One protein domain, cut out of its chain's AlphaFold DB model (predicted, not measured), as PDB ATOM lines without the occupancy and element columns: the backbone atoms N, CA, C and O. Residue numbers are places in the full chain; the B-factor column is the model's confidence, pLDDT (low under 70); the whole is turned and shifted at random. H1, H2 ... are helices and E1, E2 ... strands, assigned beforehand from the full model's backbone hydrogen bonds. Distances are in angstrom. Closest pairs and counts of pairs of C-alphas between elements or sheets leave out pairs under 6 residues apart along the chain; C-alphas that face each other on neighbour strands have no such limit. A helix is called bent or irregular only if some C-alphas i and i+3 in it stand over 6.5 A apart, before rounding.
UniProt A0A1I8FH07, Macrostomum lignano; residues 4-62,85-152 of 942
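What this domain is: This is residues 4 to 62 and 85 to 152 of the 942 residues of a protein of Macrostomum lignano (UniProt A0A1I8FH07). A twisted four-stranded sheet is covered on one face by H1a, the first arm of a long bent helix; the second arm, H1b, sticks out, and the far part of H2 sticks out at the opposite end of the long axis. The 127 printed residues hold two named helices and five named strands, in the order E1 H1 E2 E3 E4 E5 H2, a mixed class. The sheet, E1 E5 E4 E3, is antiparallel, and with H1a it makes two layers. The whole is loose, with a radius of gyration of the C-alphas of 17.3 A, spanning 61 by 34 by 34 A.

Where its parts are: Find C-alpha 14 at (27.577, 28.574, 100.200), where E1, residues 14 to 21, begins; it bends by 51 degrees at residue 18. E5 is residues 122 to 127, E4 106 to 113, E3 95 to 103 (22.8 A) and E2 85 to 91. H1, residues 33 to 61, was assigned as one helix by its hydrogen bonds but is bent, C-alphas 49 and 52 being 6.7 A apart: H1a is 33 to 49, 24.0 A, and H1b 52 to 61. H2, residues 131 to 150, runs 28.5 A to C-alpha 150 at (1.871, 30.204, 75.965).

How they stand to each other: E3, E4 and E5 form a meander, each strand the antiparallel neighbour of the one before; look for N 101 and O 108 at 2.8 A, and N 124 and O 111 at 2.9 A. E1 is the antiparallel neighbour of E5, with N 18 and O 125 within hydrogen-bond range at 2.8 A. H1a runs across the strands at a height over the sheet of 8.2 A; its closest C-alphas to E1 are Ile 43 and Gly 19, 6.2 A. H2 only grazes the sheet, with residues 131 to 137. E2 pairs with no named strand. In H1a, H1b and H2 every O i to N i+4 pair is within hydrogen-bond range.

The domain as a whole: The farthest C-alphas, Glu 60 and Ala 152, are 62.2 A apart. Residues 63 to 84 are not printed, a gap of 23.9 A between C-alphas 62 and 85. The link E1 to H1 is long. Confidence is under 70 at residues 50 to 62, 117 to 120, 127 to 137 and 139 to 152.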
ATOM      1  N   SER A   4      20.070  32.230  81.043       73.38
ATOM      2  CA  SER A   4      19.923  30.853  80.531       73.38
ATOM      3  C   SER A   4      20.484  29.794  81.490       73.38
ATOM      4  O   SER A   4      19.868  28.759  81.699       73.38
ATOM      5  N   LEU A   5      21.582  30.090  82.199       78.31
ATOM      6  CA  LEU A   5      22.162  29.174  83.198       78.31
ATOM      7  C   LEU A   5      21.299  28.996  84.459       78.31
ATOM      8  O   LEU A   5      21.626  28.161  85.296       78.31
ATOM      9  N   LEU A   6      20.252  29.808  84.627       75.62
ATOM     10  CA  LEU A   6      19.269  29.690  85.708       75.62
ATOM     11  C   LEU A   6      18.023  28.903  85.275       75.62
ATOM     12  O   LEU A   6      17.199  28.583  86.127       75.62
ATOM     13  N   ILE A   7      17.917  28.609  83.975       78.56
ATOM     14  CA  ILE A   7      16.845  27.841  83.343       78.56
ATOM     15  C   ILE A   7      17.370  26.426  83.055       78.56
ATOM     16  O   ILE A   7      16.892  25.439  83.610       78.56
ATOM     17  N   ASP A   8      18.434  26.337  82.255       77.94
ATOM     18  CA  ASP A   8      19.004  25.082  81.750       77.94
ATOM     19  C   ASP A   8      19.834  24.317  82.803       77.94
ATOM     20  O   ASP A   8      20.295  23.202  82.555       77.94
ATOM     21  N   SER A   9      20.102  24.924  83.963       83.81
ATOM     22  CA  SER A   9      21.019  24.387  84.971       83.81
ATOM     23  C   SER A   9      20.711  24.891  86.384       83.81
ATOM     24  O   SER A   9      19.853  25.748  86.597       83.81
ATOM     25  N   TYR A  10      21.428  24.343  87.364       80.25
ATOM     26  CA  TYR A  10      21.371  24.757  88.760       80.25
ATOM     27  C   TYR A  10      22.618  25.548  89.154       80.25
ATOM     28  O   TYR A  10      23.733  25.233  88.741       80.25
ATOM     29  N   LEU A  11      22.445  26.550  90.020       81.31
ATOM     30  CA  LEU A  11      23.566  27.155  90.736       81.31
ATOM     31  C   LEU A  11      23.627  26.665  92.172       81.31
ATOM     32  O   LEU A  11      22.603  26.612  92.858       81.31
ATOM     33  N   GLU A  12      24.852  26.422  92.632       82.38
ATOM     34  CA  GLU A  12      25.153  26.189  94.037       82.38
ATOM     35  C   GLU A  12      25.921  27.354  94.641       82.38
ATOM     36  O   GLU A  12      26.808  27.932  94.013       82.38
ATOM     37  N   TRP A  13      25.556  27.707  95.871       80.88
ATOM     38  CA  TRP A  13      26.181  28.789  96.624       80.88
ATOM     39  C   TRP A  13      26.318  28.396  98.099       80.88
ATOM     40  O   TRP A  13      25.379  27.810  98.646       80.88
ATOM     41  N   PRO A  14      27.441  28.726  98.760       77.00
ATOM     42  CA  PRO A  14      27.577  28.574 100.200       77.00
ATOM     43  C   PRO A  14      26.846  29.711 100.925       77.00
ATOM     44  O   PRO A  14      27.065  30.886 100.637       77.00
ATOM     45  N   VAL A  15      26.020  29.359 101.905       81.62
ATOM     46  CA  VAL A  15      25.399  30.295 102.856       81.62
ATOM     47  C   VAL A  15      25.415  29.704 104.264       81.62
ATOM     48  O   VAL A  15      25.641  28.506 104.456       81.62
ATOM     49  N   ARG A  16      25.121  30.527 105.272       82.25
ATOM     50  CA  ARG A  16      24.794  30.051 106.623       82.25
ATOM     51  C   ARG A  16      23.297  30.196 106.867       82.25
ATOM     52  O   ARG A  16      22.763  31.297 106.767       82.25
ATOM     53  N   LEU A  17      22.628  29.093 107.202       85.56
ATOM     54  CA  LEU A  17      21.260  29.101 107.723       85.56
ATOM     55  C   LEU A  17      21.300  29.573 109.180       85.56
ATOM     56  O   LEU A  17      21.924  28.920 110.013       85.56
ATOM     57  N   LEU A  18      20.634  30.686 109.490       85.56
ATOM     58  CA  LEU A  18      20.459  31.138 110.873       85.56
ATOM     59  C   LEU A  18      19.293  30.405 111.543       85.56
ATOM     60  O   LEU A  18      19.355  30.135 112.734       85.56
ATOM     61  N   GLY A  19      18.247  30.071 110.782       86.88
ATOM     62  CA  GLY A  19      17.106  29.283 111.243       86.88
ATOM     63  C   GLY A  19      15.800  29.674 110.553       86.88
ATOM     64  O   GLY A  19      15.783  30.531 109.664       86.88
ATOM     65  N   SER A  20      14.705  29.048 110.984       86.31
ATOM     66  CA  SER A  20      13.350  29.294 110.489       86.31
ATOM     67  C   SER A  20      12.385  29.668 111.621       86.31
ATOM     68  O   SER A  20      12.428  29.091 112.707       86.31
ATOM     69  N   LEU A  21      11.487  30.624 111.366       86.56
ATOM     70  CA  LEU A  21      10.289  30.850 112.183       86.56
ATOM     71  C   LEU A  21       9.058  30.330 111.456       86.56
ATOM     72  O   LEU A  21       8.848  30.670 110.294       86.56
ATOM     73  N   SER A  22       8.208  29.595 112.167       86.06
ATOM     74  CA  SER A  22       6.824  29.326 111.778       86.06
ATOM     75  C   SER A  22       5.870  30.369 112.377       86.06
ATOM     76  O   SER A  22       6.213  31.078 113.324       86.06
ATOM     77  N   GLY A  23       4.665  30.495 111.812       80.06
ATOM     78  CA  GLY A  23       3.632  31.397 112.342       80.06
ATOM     79  C   GLY A  23       3.907  32.890 112.120       80.06
ATOM     80  O   GLY A  23       3.304  33.736 112.787       80.06
ATOM     81  N   VAL A  24       4.789  33.242 111.179       83.88
ATOM     82  CA  VAL A  24       4.928  34.631 110.727       83.88
ATOM     83  C   VAL A  24       3.629  35.028 110.020       83.88
ATOM     84  O   VAL A  24       3.023  34.233 109.301       83.88
ATOM     85  N   ARG A  25       3.159  36.259 110.246       78.06
ATOM     86  CA  ARG A  25       1.921  36.743 109.621       78.06
ATOM     87  C   ARG A  25       2.202  37.173 108.186       78.06
ATOM     88  O   ARG A  25       2.922  38.145 107.976       78.06
ATOM     89  N   SER A  26       1.569  36.502 107.229       74.06
ATOM     90  CA  SER A  26       1.687  36.772 105.789       74.06
ATOM     91  C   SER A  26       1.316  38.204 105.383       74.06
ATOM     92  O   SER A  26       1.797  38.690 104.368       74.06
ATOM     93  N   ASN A  27       0.503  38.900 106.187       71.44
ATOM     94  CA  ASN A  27       0.068  40.277 105.943       71.44
ATOM     95  C   ASN A  27       0.983  41.370 106.529       71.44
ATOM     96  O   ASN A  27       0.601  42.541 106.523       71.44
ATOM     97  N   ARG A  28       2.149  41.022 107.087       73.69
ATOM     98  CA  ARG A  28       3.117  42.008 107.584       73.69
ATOM     99  C   ARG A  28       4.194  42.270 106.546       73.69
ATOM    100  O   ARG A  28       4.780  41.336 106.019       73.69
ATOM    101  N   ASP A  29       4.481  43.546 106.312       75.25
ATOM    102  CA  ASP A  29       5.532  43.963 105.391       75.25
ATOM    103  C   ASP A  29       6.926  43.558 105.900       75.25
ATOM    104  O   ASP A  29       7.360  43.967 106.980       75.25
ATOM    105  N   ILE A  30       7.622  42.761 105.092       78.88
ATOM    106  CA  ILE A  30       8.975  42.253 105.351       78.88
ATOM    107  C   ILE A  30      10.039  43.197 104.753       78.88
ATOM    108  O   ILE A  30      11.207  43.131 105.131       78.88
ATOM    109  N   SER A  31       9.630  44.174 103.932       81.75
ATOM    110  CA  SER A  31      10.466  45.317 103.529       81.75
ATOM    111  C   SER A  31      10.836  46.207 104.726       81.75
ATOM    112  O   SER A  31      11.854  46.903 104.707       81.75
ATOM    113  N   ASN A  32      10.044  46.169 105.804       88.12
ATOM    114  CA  ASN A  32      10.348  46.844 107.058       88.12
ATOM    115  C   ASN A  32      11.545  46.184 107.773       88.12
ATOM    116  O   ASN A  32      11.387  45.258 108.575       88.12
ATOM    117  N   ARG A  33      12.745  46.738 107.537       88.06
ATOM    118  CA  ARG A  33      14.022  46.344 108.165       88.06
ATOM    119  C   ARG A  33      13.914  46.120 109.676       88.06
ATOM    120  O   ARG A  33      14.471  45.149 110.177       88.06
ATOM    121  N   ALA A  34      13.222  46.997 110.407       89.69
ATOM    122  CA  ALA A  34      13.120  46.897 111.863       89.69
ATOM    123  C   ALA A  34      12.252  45.705 112.299       89.69
ATOM    124  O   ALA A  34      12.589  45.015 113.261       89.69
ATOM    125  N   TYR A  35      11.170  45.414 111.566       89.81
ATOM    126  CA  TYR A  35      10.364  44.224 111.831       89.81
ATOM    127  C   TYR A  35      11.123  42.938 111.478       89.81
ATOM    128  O   TYR A  35      11.173  42.026 112.304       89.81
ATOM    129  N   LEU A  36      11.774  42.890 110.312       88.69
ATOM    130  CA  LEU A  36      12.589  41.747 109.888       88.69
ATOM    131  C   LEU A  36      13.694  41.438 110.906       88.69
ATOM    132  O   LEU A  36      13.814  40.293 111.340       88.69
ATOM    133  N   LEU A  37      14.447  42.447 111.358       89.56
ATOM    134  CA  LEU A  37      15.471  42.255 112.390       89.56
ATOM    135  C   LEU A  37      14.871  41.746 113.705       89.56
ATOM    136  O   LEU A  37      15.389  40.780 114.249       89.56
ATOM    137  N   SER A  38      13.715  42.259 114.148       91.06
ATOM    138  CA  SER A  38      13.062  41.746 115.365       91.06
ATOM    139  C   SER A  38      12.657  40.260 115.281       91.06
ATOM    140  O   SER A  38      12.597  39.576 116.309       91.06
ATOM    141  N   LEU A  39      12.414  39.744 114.066       89.50
ATOM    142  CA  LEU A  39      12.207  38.317 113.803       89.50
ATOM    143  C   LEU A  39      13.531  37.540 113.813       89.50
ATOM    144  O   LEU A  39      13.596  36.485 114.440       89.50
ATOM    145  N   VAL A  40      14.601  38.063 113.207       88.06
ATOM    146  CA  VAL A  40      15.947  37.455 113.269       88.06
ATOM    147  C   VAL A  40      16.458  37.389 114.714       88.06
ATOM    148  O   VAL A  40      16.908  36.334 115.156       88.06
ATOM    149  N   ASP A  41      16.257  38.444 115.504       89.12
ATOM    150  CA  ASP A  41      16.513  38.453 116.947       89.12
ATOM    151  C   ASP A  41      15.683  37.394 117.684       89.12
ATOM    152  O   ASP A  41      16.094  36.891 118.729       89.12
ATOM    153  N   SER A  42      14.483  37.068 117.195       88.94
ATOM    154  CA  SER A  42      13.648  36.002 117.762       88.94
ATOM    155  C   SER A  42      14.164  34.606 117.398       88.94
ATOM    156  O   SER A  42      14.117  33.725 118.256       88.94
ATOM    157  N   ILE A  43      14.704  34.409 116.187       86.44
ATOM    158  CA  ILE A  43      15.421  33.181 115.794       86.44
ATOM    159  C   ILE A  43      16.635  32.997 116.708       86.44
ATOM    160  O   ILE A  43      16.762  31.970 117.375       86.44
ATOM    161  N   GLU A  44      17.490  34.018 116.812       85.19
ATOM    162  CA  GLU A  44      18.693  33.950 117.640       85.19
ATOM    163  C   GLU A  44      18.377  33.714 119.119       85.19
ATOM    164  O   GLU A  44      19.016  32.872 119.748       85.19
ATOM    165  N   ARG A  45      17.384  34.407 119.694       87.75
ATOM    166  CA  ARG A  45      16.969  34.175 121.089       87.75
ATOM    167  C   ARG A  45      16.402  32.771 121.296       87.75
ATOM    168  O   ARG A  45      16.735  32.150 122.303       87.75
ATOM    169  N   GLY A  46      15.620  32.248 120.349       83.56
ATOM    170  CA  GLY A  46      15.129  30.868 120.383       83.56
ATOM    171  C   GLY A  46      16.272  29.851 120.402       83.56
ATOM    172  O   GLY A  46      16.333  28.997 121.287       83.56
ATOM    173  N   ILE A  47      17.242  29.997 119.496       80.19
ATOM    174  CA  ILE A  47      18.416  29.115 119.415       80.19
ATOM    175  C   ILE A  47      19.279  29.224 120.677       80.19
ATOM    176  O   ILE A  47      19.633  28.200 121.261       80.19
ATOM    177  N   ARG A  48      19.558  30.444 121.161       79.62
ATOM    178  CA  ARG A  48      20.303  30.680 122.413       79.62
ATOM    179  C   ARG A  48      19.604  30.053 123.633       79.62
ATOM    180  O   ARG A  48      20.293  29.583 124.533       79.62
ATOM    181  N   ALA A  49      18.268  29.998 123.658       73.38
ATOM    182  CA  ALA A  49      17.493  29.365 124.731       73.38
ATOM    183  C   ALA A  49      17.446  27.823 124.644       73.38
ATOM    184  O   ALA A  49      17.406  27.149 125.676       73.38
ATOM    185  N   VAL A  50      17.474  27.249 123.436       64.75
ATOM    186  CA  VAL A  50      17.438  25.788 123.215       64.75
ATOM    187  C   VAL A  50      18.832  25.146 123.304       64.75
ATOM    188  O   VAL A  50      18.961  24.035 123.824       64.75
ATOM    189  N   ALA A  51      19.887  25.849 122.886       57.53
ATOM    190  CA  ALA A  51      21.276  25.379 122.916       57.53
ATOM    191  C   ALA A  51      21.744  24.748 124.254       57.53
ATOM    192  O   ALA A  51      22.336  23.666 124.203       57.53
ATOM    193  N   PRO A  52      21.491  25.326 125.452       53.03
ATOM    194  CA  PRO A  52      21.885  24.684 126.712       53.03
ATOM    195  C   PRO A  52      21.121  23.378 126.990       53.03
ATOM    196  O   PRO A  52      21.703  22.441 127.532       53.03
ATOM    197  N   ARG A  53      19.851  23.270 126.572       50.38
ATOM    198  CA  ARG A  53      19.041  22.052 126.762       50.38
ATOM    199  C   ARG A  53      19.533  20.900 125.882       50.38
ATOM    200  O   ARG A  53      19.636  19.774 126.362       50.38
ATOM    201  N   LEU A  54      19.910  21.188 124.633       43.66
ATOM    202  CA  LEU A  54      20.515  20.195 123.736       43.66
ATOM    203  C   LEU A  54      21.852  19.665 124.276       43.66
ATOM    204  O   LEU A  54      22.088  18.460 124.224       43.66
ATOM    205  N   ARG A  55      22.693  20.529 124.870       37.06
ATOM    206  CA  ARG A  55      23.963  20.102 125.488       37.06
ATOM    207  C   ARG A  55      23.753  19.096 126.626       37.06
ATOM    208  O   ARG A  55      24.487  18.114 126.678       37.06
ATOM    209  N   HIS A  56      22.755  19.288 127.493       41.81
ATOM    210  CA  HIS A  56      22.430  18.297 128.531       41.81
ATOM    211  C   HIS A  56      21.895  16.984 127.934       41.81
ATOM    212  O   HIS A  56      22.429  15.923 128.247       41.81
ATOM    213  N   ALA A  57      20.943  17.047 126.997       37.44
ATOM    214  CA  ALA A  57      20.372  15.850 126.369       37.44
ATOM    215  C   ALA A  57      21.398  15.011 125.570       37.44
ATOM    216  O   ALA A  57      21.268  13.789 125.487       37.44
ATOM    217  N   GLN A  58      22.429  15.636 124.986       40.31
ATOM    218  CA  GLN A  58      23.538  14.914 124.347       40.31
ATOM    219  C   GLN A  58      24.523  14.322 125.366       40.31
ATOM    220  O   GLN A  58      24.996  13.209 125.152       40.31
ATOM    221  N   LEU A  59      24.801  15.012 126.478       39.28
ATOM    222  CA  LEU A  59      25.666  14.493 127.546       39.28
ATOM    223  C   LEU A  59      25.077  13.245 128.220       39.28
ATOM    224  O   LEU A  59      25.812  12.292 128.463       39.28
ATOM    225  N   GLU A  60      23.763  13.201 128.448       38.84
ATOM    226  CA  GLU A  60      23.098  12.004 128.989       38.84
ATOM    227  C   GLU A  60      23.134  10.821 128.008       38.84
ATOM    228  O   GLU A  60      23.376   9.685 128.413       38.84
ATOM    229  N   ARG A  61      22.972  11.074 126.699       35.47
ATOM    230  CA  ARG A  61      23.026  10.034 125.651       35.47
ATOM    231  C   ARG A  61      24.437   9.536 125.319       35.47
ATOM    232  O   ARG A  61      24.563   8.509 124.658       35.47
ATOM    233  N   LEU A  62      25.487  10.228 125.766       32.03
ATOM    234  CA  LEU A  62      26.887   9.825 125.578       32.03
ATOM    235  C   LEU A  62      27.439   8.963 126.727       32.03
ATOM    236  O   LEU A  62      28.637   8.691 126.766       32.03
ATOM    237  N   GLU A  85      22.077  15.702 102.480       83.19
ATOM    238  CA  GLU A  85      20.827  15.883 103.216       83.19
ATOM    239  C   GLU A  85      20.208  17.248 102.884       83.19
ATOM    240  O   GLU A  85      20.823  18.293 103.116       83.19
ATOM    241  N   VAL A  86      19.000  17.237 102.312       81.19
ATOM    242  CA  VAL A  86      18.228  18.446 101.990       81.19
ATOM    243  C   VAL A  86      17.420  18.851 103.222       81.19
ATOM    244  O   VAL A  86      16.458  18.183 103.587       81.19
ATOM    245  N   LEU A  87      17.809  19.958 103.855       82.75
ATOM    246  CA  LEU A  87      17.174  20.505 105.060       82.75
ATOM    247  C   LEU A  87      15.795  21.111 104.781       82.75
ATOM    248  O   LEU A  87      14.909  21.071 105.630       82.75
ATOM    249  N   LEU A  88      15.649  21.754 103.622       83.56
ATOM    250  CA  LEU A  88      14.455  22.499 103.236       83.56
ATOM    251  C   LEU A  88      14.420  22.634 101.709       83.56
ATOM    252  O   LEU A  88      15.428  22.956 101.081       83.56
ATOM    253  N   ARG A  89      13.248  22.393 101.119       86.25
ATOM    254  CA  ARG A  89      12.959  22.592  99.697       86.25
ATOM    255  C   ARG A  89      11.751  23.513  99.576       86.25
ATOM    256  O   ARG A  89      10.684  23.175 100.076       86.25
ATOM    257  N   VAL A  90      11.927  24.663  98.937       86.94
ATOM    258  CA  VAL A  90      10.875  25.662  98.718       86.94
ATOM    259  C   VAL A  90      10.611  25.761  97.212       86.94
ATOM    260  O   VAL A  90      11.473  26.244  96.475       86.94
ATOM    261  N   PRO A  91       9.450  25.306  96.711       87.69
ATOM    262  CA  PRO A  91       9.004  25.625  95.360       87.69
ATOM    263  C   PRO A  91       8.950  27.143  95.172       87.69
ATOM    264  O   PRO A  91       8.459  27.859  96.044       87.69
ATOM    265  N   VAL A  92       9.404  27.663  94.032       82.94
ATOM    266  CA  VAL A  92       9.413  29.120  93.794       82.94
ATOM    267  C   VAL A  92       7.991  29.701  93.783       82.94
ATOM    268  O   VAL A  92       7.785  30.826  94.224       82.94
ATOM    269  N   SER A  93       6.987  28.897  93.420       80.81
ATOM    270  CA  SER A  93       5.558  29.226  93.545       80.81
ATOM    271  C   SER A  93       5.042  29.362  94.989       80.81
ATOM    272  O   SER A  93       3.931  29.845  95.184       80.81
ATOM    273  N   GLN A  94       5.820  28.949  95.996       86.12
ATOM    274  CA  GLN A  94       5.522  29.139  97.420       86.12
ATOM    275  C   GLN A  94       6.272  30.325  98.048       86.12
ATOM    276  O   GLN A  94       5.973  30.681  99.191       86.12
ATOM    277  N   LEU A  95       7.223  30.949  97.337       86.00
ATOM    278  CA  LEU A  95       7.894  32.168  97.796       86.00
ATOM    279  C   LEU A  95       6.914  33.349  97.733       86.00
ATOM    280  O   LEU A  95       6.456  33.748  96.666       86.00
ATOM    281  N   LEU A  96       6.608  33.911  98.900       86.25
ATOM    282  CA  LEU A  96       5.740  35.077  99.067       86.25
ATOM    283  C   LEU A  96       6.527  36.381  98.913       86.25
ATOM    284  O   LEU A  96       6.052  37.336  98.305       86.25
ATOM    285  N   SER A  97       7.733  36.432  99.483       85.38
ATOM    286  CA  SER A  97       8.667  37.544  99.314       85.38
ATOM    287  C   SER A  97      10.098  37.126  99.655       85.38
ATOM    288  O   SER A  97      10.342  36.106 100.303       85.38
ATOM    289  N   VAL A  98      11.065  37.930  99.219       86.94
ATOM    290  CA  VAL A  98      12.471  37.784  99.604       86.94
ATOM    291  C   VAL A  98      13.018  39.159  99.930       86.94
ATOM    292  O   VAL A  98      13.001  40.057  99.087       86.94
ATOM    293  N   ALA A  99      13.514  39.318 101.150       87.25
ATOM    294  CA  ALA A  99      14.086  40.565 101.626       87.25
ATOM    295  C   ALA A  99      15.579  40.401 101.899       87.25
ATOM    296  O   ALA A  99      16.027  39.396 102.451       87.25
ATOM    297  N   TYR A 100      16.348  41.420 101.533       87.50
ATOM    298  CA  TYR A 100      17.759  41.532 101.873       87.50
ATOM    299  C   TYR A 100      17.947  42.709 102.829       87.50
ATOM    300  O   TYR A 100      17.573  43.840 102.520       87.50
ATOM    301  N   VAL A 101      18.546  42.437 103.985       86.38
ATOM    302  CA  VAL A 101      18.890  43.433 104.997       86.38
ATOM    303  C   VAL A 101      20.387  43.384 105.236       86.38
ATOM    304  O   VAL A 101      20.919  42.427 105.789       86.38
ATOM    305  N   ARG A 102      21.075  44.470 104.884       85.06
ATOM    306  CA  ARG A 102      22.402  44.719 105.438       85.06
ATOM    307  C   ARG A 102      22.240  45.138 106.895       85.06
ATOM    308  O   ARG A 102      21.608  46.159 107.191       85.06
ATOM    309  N   ASP A 103      22.801  44.345 107.790       82.38
ATOM    310  CA  ASP A 103      23.186  44.757 109.133       82.38
ATOM    311  C   ASP A 103      24.712  44.916 109.187       82.38
ATOM    312  O   ASP A 103      25.386  44.480 108.251       82.38
ATOM    313  N   SER A 104      25.248  45.613 110.195       80.94
ATOM    314  CA  SER A 104      26.588  46.239 110.143       80.94
ATOM    315  C   SER A 104      27.673  45.343 109.533       80.94
ATOM    316  O   SER A 104      28.266  45.706 108.515       80.94
ATOM    317  N   ASP A 105      27.816  44.136 110.085       78.56
ATOM    318  CA  ASP A 105      28.796  43.121 109.676       78.56
ATOM    319  C   ASP A 105      28.131  41.871 109.059       78.56
ATOM    320  O   ASP A 105      28.742  40.805 108.978       78.56
ATOM    321  N   ARG A 106      26.842  41.948 108.685       78.06
ATOM    322  CA  ARG A 106      26.031  40.784 108.284       78.06
ATOM    323  C   ARG A 106      25.097  41.084 107.114       78.06
ATOM    324  O   ARG A 106      24.179  41.897 107.196       78.06
ATOM    325  N   HIS A 107      25.279  40.346 106.025       82.75
ATOM    326  CA  HIS A 107      24.459  40.440 104.819       82.75
ATOM    327  C   HIS A 107      23.253  39.495 104.901       82.75
ATOM    328  O   HIS A 107      23.311  38.393 104.367       82.75
ATOM    329  N   LEU A 108      22.181  39.888 105.593       85.44
ATOM    330  CA  LEU A 108      21.049  38.999 105.863       85.44
ATOM    331  C   LEU A 108      20.139  38.824 104.641       85.44
ATOM    332  O   LEU A 108      19.587  39.800 104.132       85.44
ATOM    333  N   LEU A 109      19.922  37.579 104.217       87.38
ATOM    334  CA  LEU A 109      18.873  37.196 103.267       87.38
ATOM    335  C   LEU A 109      17.738  36.519 104.039       87.38
ATOM    336  O   LEU A 109      17.984  35.591 104.807       87.38
ATOM    337  N   ALA A 110      16.502  36.961 103.826       89.25
ATOM    338  CA  ALA A 110      15.317  36.371 104.430       89.25
ATOM    339  C   ALA A 110      14.339  35.906 103.342       89.25
ATOM    340  O   ALA A 110      13.801  36.729 102.596       89.25
ATOM    341  N   LEU A 111      14.106  34.593 103.255       89.50
ATOM    342  CA  LEU A 111      13.038  34.017 102.436       89.50
ATOM    343  C   LEU A 111      11.743  33.963 103.242       89.50
ATOM    344  O   LEU A 111      11.724  33.412 104.343       89.50
ATOM    345  N   HIS A 112      10.654  34.453 102.659       90.00
ATOM    346  CA  HIS A 112       9.300  34.319 103.181       90.00
ATOM    347  C   HIS A 112       8.497  33.407 102.258       90.00
ATOM    348  O   HIS A 112       8.383  33.685 101.065       90.00
ATOM    349  N   TYR A 113       7.957  32.313 102.789       89.44
ATOM    350  CA  TYR A 113       7.226  31.312 102.006       89.44
ATOM    351  C   TYR A 113       6.025  30.752 102.767       89.44
ATOM    352  O   TYR A 113       5.979  30.818 103.995       89.44
ATOM    353  N   SER A 114       5.054  30.185 102.049       88.19
ATOM    354  CA  SER A 114       3.974  29.387 102.645       88.19
ATOM    355  C   SER A 114       4.160  27.922 102.239       88.19
ATOM    356  O   SER A 114       3.921  27.611 101.074       88.19
ATOM    357  N   PRO A 115       4.600  27.024 103.146       76.94
ATOM    358  CA  PRO A 115       4.789  25.608 102.811       76.94
ATOM    359  C   PRO A 115       3.454  24.921 102.486       76.94
ATOM    360  O   PRO A 115       3.387  24.068 101.605       76.94
ATOM    361  N   ASP A 116       2.385  25.359 103.156       72.75
ATOM    362  CA  ASP A 116       1.021  24.874 102.995       72.75
ATOM    363  C   ASP A 116       0.095  25.997 102.507       72.75
ATOM    364  O   ASP A 116       0.339  27.185 102.747       72.75
ATOM    365  N   ALA A 117      -1.046  25.618 101.927       59.56
ATOM    366  CA  ALA A 117      -2.148  26.539 101.622       59.56
ATOM    367  C   ALA A 117      -2.810  27.145 102.883       59.56
ATOM    368  O   ALA A 117      -3.577  28.098 102.782       59.56
ATOM    369  N   ASN A 118      -2.475  26.640 104.077       56.78
ATOM    370  CA  ASN A 118      -3.025  27.053 105.375       56.78
ATOM    371  C   ASN A 118      -2.580  28.462 105.838       56.78
ATOM    372  O   ASN A 118      -2.900  28.876 106.951       56.78
ATOM    373  N   GLY A 119      -1.817  29.203 105.023       58.62
ATOM    374  CA  GLY A 119      -1.391  30.583 105.302       58.62
ATOM    375  C   GLY A 119      -0.346  30.733 106.418       58.62
ATOM    376  O   GLY A 119      -0.007  31.855 106.803       58.62
ATOM    377  N   THR A 120       0.179  29.617 106.926       58.66
ATOM    378  CA  THR A 120       1.188  29.484 107.988       58.66
ATOM    379  C   THR A 120       2.583  29.890 107.506       58.66
ATOM    380  O   THR A 120       3.521  29.092 107.501       58.66
ATOM    381  N   SER A 121       2.730  31.150 107.088       75.25
ATOM    382  CA  SER A 121       3.961  31.606 106.448       75.25
ATOM    383  C   SER A 121       5.182  31.485 107.364       75.25
ATOM    384  O   SER A 121       5.126  31.766 108.567       75.25
ATOM    385  N   GLN A 122       6.285  31.040 106.774       81.12
ATOM    386  CA  GLN A 122       7.560  30.816 107.434       81.12
ATOM    387  C   GLN A 122       8.590  31.842 106.957       81.12
ATOM    388  O   GLN A 122       8.546  32.291 105.810       81.12
ATOM    389  N   LEU A 123       9.519  32.208 107.842       81.38
ATOM    390  CA  LEU A 123      10.668  33.052 107.513       81.38
ATOM    391  C   LEU A 123      11.962  32.274 107.747       81.38
ATOM    392  O   LEU A 123      12.265  31.939 108.890       81.38
ATOM    393  N   CYS A 124      12.729  32.027 106.689       77.19
ATOM    394  CA  CYS A 124      14.069  31.443 106.750       77.19
ATOM    395  C   CYS A 124      15.111  32.561 106.618       77.19
ATOM    396  O   CYS A 124      15.155  33.232 105.588       77.19
ATOM    397  N   ALA A 125      15.942  32.765 107.646       73.56
ATOM    398  CA  ALA A 125      16.960  33.819 107.682       73.56
ATOM    399  C   ALA A 125      18.377  33.252 107.498       73.56
ATOM    400  O   ALA A 125      18.703  32.189 108.031       73.56
ATOM    401  N   MET A 126      19.218  33.961 106.743       72.19
ATOM    402  CA  MET A 126      20.525  33.483 106.270       72.19
ATOM    403  C   MET A 126      21.543  34.607 106.067       72.19
ATOM    404  O   MET A 126      21.177  35.775 106.159       72.19
ATOM    405  N   SER A 127      22.789  34.269 105.707       61.69
ATOM    406  CA  SER A 127      23.814  35.230 105.266       61.69
ATOM    407  C   SER A 127      24.254  35.077 103.793       61.69
ATOM    408  O   SER A 127      24.340  33.969 103.277       61.69
ATOM    409  N   GLU A 128      24.608  36.216 103.180       61.72
ATOM    410  CA  GLU A 128      25.588  36.413 102.084       61.72
ATOM    411  C   GLU A 128      25.157  36.360 100.597       61.72
ATOM    412  O   GLU A 128      26.023  36.477  99.730       61.72
ATOM    413  N   ILE A 129      23.862  36.342 100.238       60.12
ATOM    414  CA  ILE A 129      23.440  36.460  98.816       60.12
ATOM    415  C   ILE A 129      22.288  37.453  98.621       60.12
ATOM    416  O   ILE A 129      21.259  37.361  99.276       60.12
ATOM    417  N   CYS A 130      22.423  38.361  97.645       57.88
ATOM    418  CA  CYS A 130      21.363  39.311  97.263       57.88
ATOM    419  C   CYS A 130      21.157  39.412  95.741       57.88
ATOM    420  O   CYS A 130      20.028  39.319  95.259       57.88
ATOM    421  N   ALA A 131      22.237  39.581  94.967       59.34
ATOM    422  CA  ALA A 131      22.148  39.821  93.522       59.34
ATOM    423  C   ALA A 131      21.510  38.648  92.753       59.34
ATOM    424  O   ALA A 131      20.656  38.865  91.898       59.34
ATOM    425  N   VAL A 132      21.886  37.410  93.092       64.06
ATOM    426  CA  VAL A 132      21.388  36.200  92.417       64.06
ATOM    427  C   VAL A 132      19.934  35.919  92.786       64.06
ATOM    428  O   VAL A 132      19.122  35.714  91.893       64.06
ATOM    429  N   ALA A 133      19.571  36.012  94.071       65.88
ATOM    430  CA  ALA A 133      18.189  35.845  94.525       65.88
ATOM    431  C   ALA A 133      17.225  36.821  93.817       65.88
ATOM    432  O   ALA A 133      16.135  36.428  93.408       65.88
ATOM    433  N   ARG A 134      17.653  38.072  93.587       66.44
ATOM    434  CA  ARG A 134      16.867  39.054  92.826       66.44
ATOM    435  C   ARG A 134      16.718  38.681  91.346       66.44
ATOM    436  O   ARG A 134      15.624  38.818  90.811       66.44
ATOM    437  N   GLN A 135      17.784  38.195  90.702       67.00
ATOM    438  CA  GLN A 135      17.731  37.720  89.310       67.00
ATOM    439  C   GLN A 135      16.841  36.475  89.162       67.00
ATOM    440  O   GLN A 135      16.087  36.387  88.200       67.00
ATOM    441  N   LEU A 136      16.864  35.568  90.142       66.12
ATOM    442  CA  LEU A 136      16.025  34.368  90.178       66.12
ATOM    443  C   LEU A 136      14.535  34.677  90.287       66.12
ATOM    444  O   LEU A 136      13.746  34.137  89.520       66.12
ATOM    445  N   LEU A 137      14.149  35.569  91.201       68.62
ATOM    446  CA  LEU A 137      12.753  35.995  91.328       68.62
ATOM    447  C   LEU A 137      12.284  36.707  90.061       68.62
ATOM    448  O   LEU A 137      11.192  36.434  89.574       68.62
ATOM    449  N   GLN A 138      13.118  37.590  89.505       70.25
ATOM    450  CA  GLN A 138      12.787  38.298  88.273       70.25
ATOM    451  C   GLN A 138      12.552  37.323  87.112       70.25
ATOM    452  O   GLN A 138      11.547  37.470  86.423       70.25
ATOM    453  N   LEU A 139      13.414  36.311  86.944       67.69
ATOM    454  CA  LEU A 139      13.232  35.268  85.932       67.69
ATOM    455  C   LEU A 139      11.976  34.439  86.183       67.69
ATOM    456  O   LEU A 139      11.121  34.388  85.306       67.69
ATOM    457  N   ALA A 140      11.806  33.882  87.382       62.03
ATOM    458  CA  ALA A 140      10.662  33.031  87.692       62.03
ATOM    459  C   ALA A 140       9.313  33.757  87.540       62.03
ATOM    460  O   ALA A 140       8.356  33.154  87.058       62.03
ATOM    461  N   TYR A 141       9.223  35.049  87.880       65.38
ATOM    462  CA  TYR A 141       8.016  35.835  87.606       65.38
ATOM    463  C   TYR A 141       7.836  36.142  86.113       65.38
ATOM    464  O   TYR A 141       6.700  36.104  85.641       65.38
ATOM    465  N   THR A 142       8.902  36.400  85.342       64.19
ATOM    466  CA  THR A 142       8.769  36.546  83.878       64.19
ATOM    467  C   THR A 142       8.402  35.235  83.187       64.19
ATOM    468  O   THR A 142       7.549  35.249  82.309       64.19
ATOM    469  N   GLU A 143       8.960  34.098  83.598       57.72
ATOM    470  CA  GLU A 143       8.682  32.793  82.993       57.72
ATOM    471  C   GLU A 143       7.316  32.247  83.390       57.72
ATOM    472  O   GLU A 143       6.593  31.782  82.520       57.72
ATOM    473  N   ALA A 144       6.887  32.389  84.649       53.84
ATOM    474  CA  ALA A 144       5.513  32.055  85.036       53.84
ATOM    475  C   ALA A 144       4.477  32.922  84.289       53.84
ATOM    476  O   ALA A 144       3.360  32.476  84.035       53.84
ATOM    477  N   THR A 145       4.857  34.149  83.911       48.22
ATOM    478  CA  THR A 145       4.043  35.046  83.076       48.22
ATOM    479  C   THR A 145       4.070  34.635  81.596       48.22
ATOM    480  O   THR A 145       3.044  34.710  80.927       48.22
ATOM    481  N   LEU A 146       5.204  34.159  81.072       50.66
ATOM    482  CA  LEU A 146       5.318  33.654  79.696       50.66
ATOM    483  C   LEU A 146       4.622  32.296  79.522       50.66
ATOM    484  O   LEU A 146       3.817  32.159  78.610       50.66
ATOM    485  N   GLU A 147       4.798  31.350  80.449       44.31
ATOM    486  CA  GLU A 147       4.021  30.103  80.492       44.31
ATOM    487  C   GLU A 147       2.507  30.361  80.583       44.31
ATOM    488  O   GLU A 147       1.715  29.555  80.096       44.31
ATOM    489  N   PHE A 148       2.081  31.452  81.228       39.94
ATOM    490  CA  PHE A 148       0.673  31.850  81.274       39.94
ATOM    491  C   PHE A 148       0.166  32.322  79.900       39.94
ATOM    492  O   PHE A 148      -0.952  31.978  79.524       39.94
ATOM    493  N   PHE A 149       0.990  33.037  79.125       42.69
ATOM    494  CA  PHE A 149       0.657  33.420  77.749       42.69
ATOM    495  C   PHE A 149       0.722  32.238  76.764       42.69
ATOM    496  O   PHE A 149      -0.186  32.086  75.949       42.69
ATOM    497  N   ASP A 150       1.727  31.364  76.858       40.72
ATOM    498  CA  ASP A 150       1.871  30.204  75.965       40.72
ATOM    499  C   ASP A 150       0.810  29.114  76.228       40.72
ATOM    500  O   ASP A 150       0.433  28.374  75.317       40.72
ATOM    501  N   ARG A 151       0.246  29.040  77.446       38.66
ATOM    502  CA  ARG A 151      -0.903  28.168  77.773       38.66
ATOM    503  C   ARG A 151      -2.269  28.730  77.343       38.66
ATOM    504  O   ARG A 151      -3.292  28.199  77.775       38.66
ATOM    505  N   ALA A 152      -2.315  29.735  76.465       38.03
ATOM    506  CA  ALA A 152      -3.537  30.219  75.815       38.03
ATOM    507  C   ALA A 152      -3.651  29.709  74.353       38.03
ATOM    508  O   ALA A 152      -3.404  30.465  73.409       38.03
TER     509      ALA A 152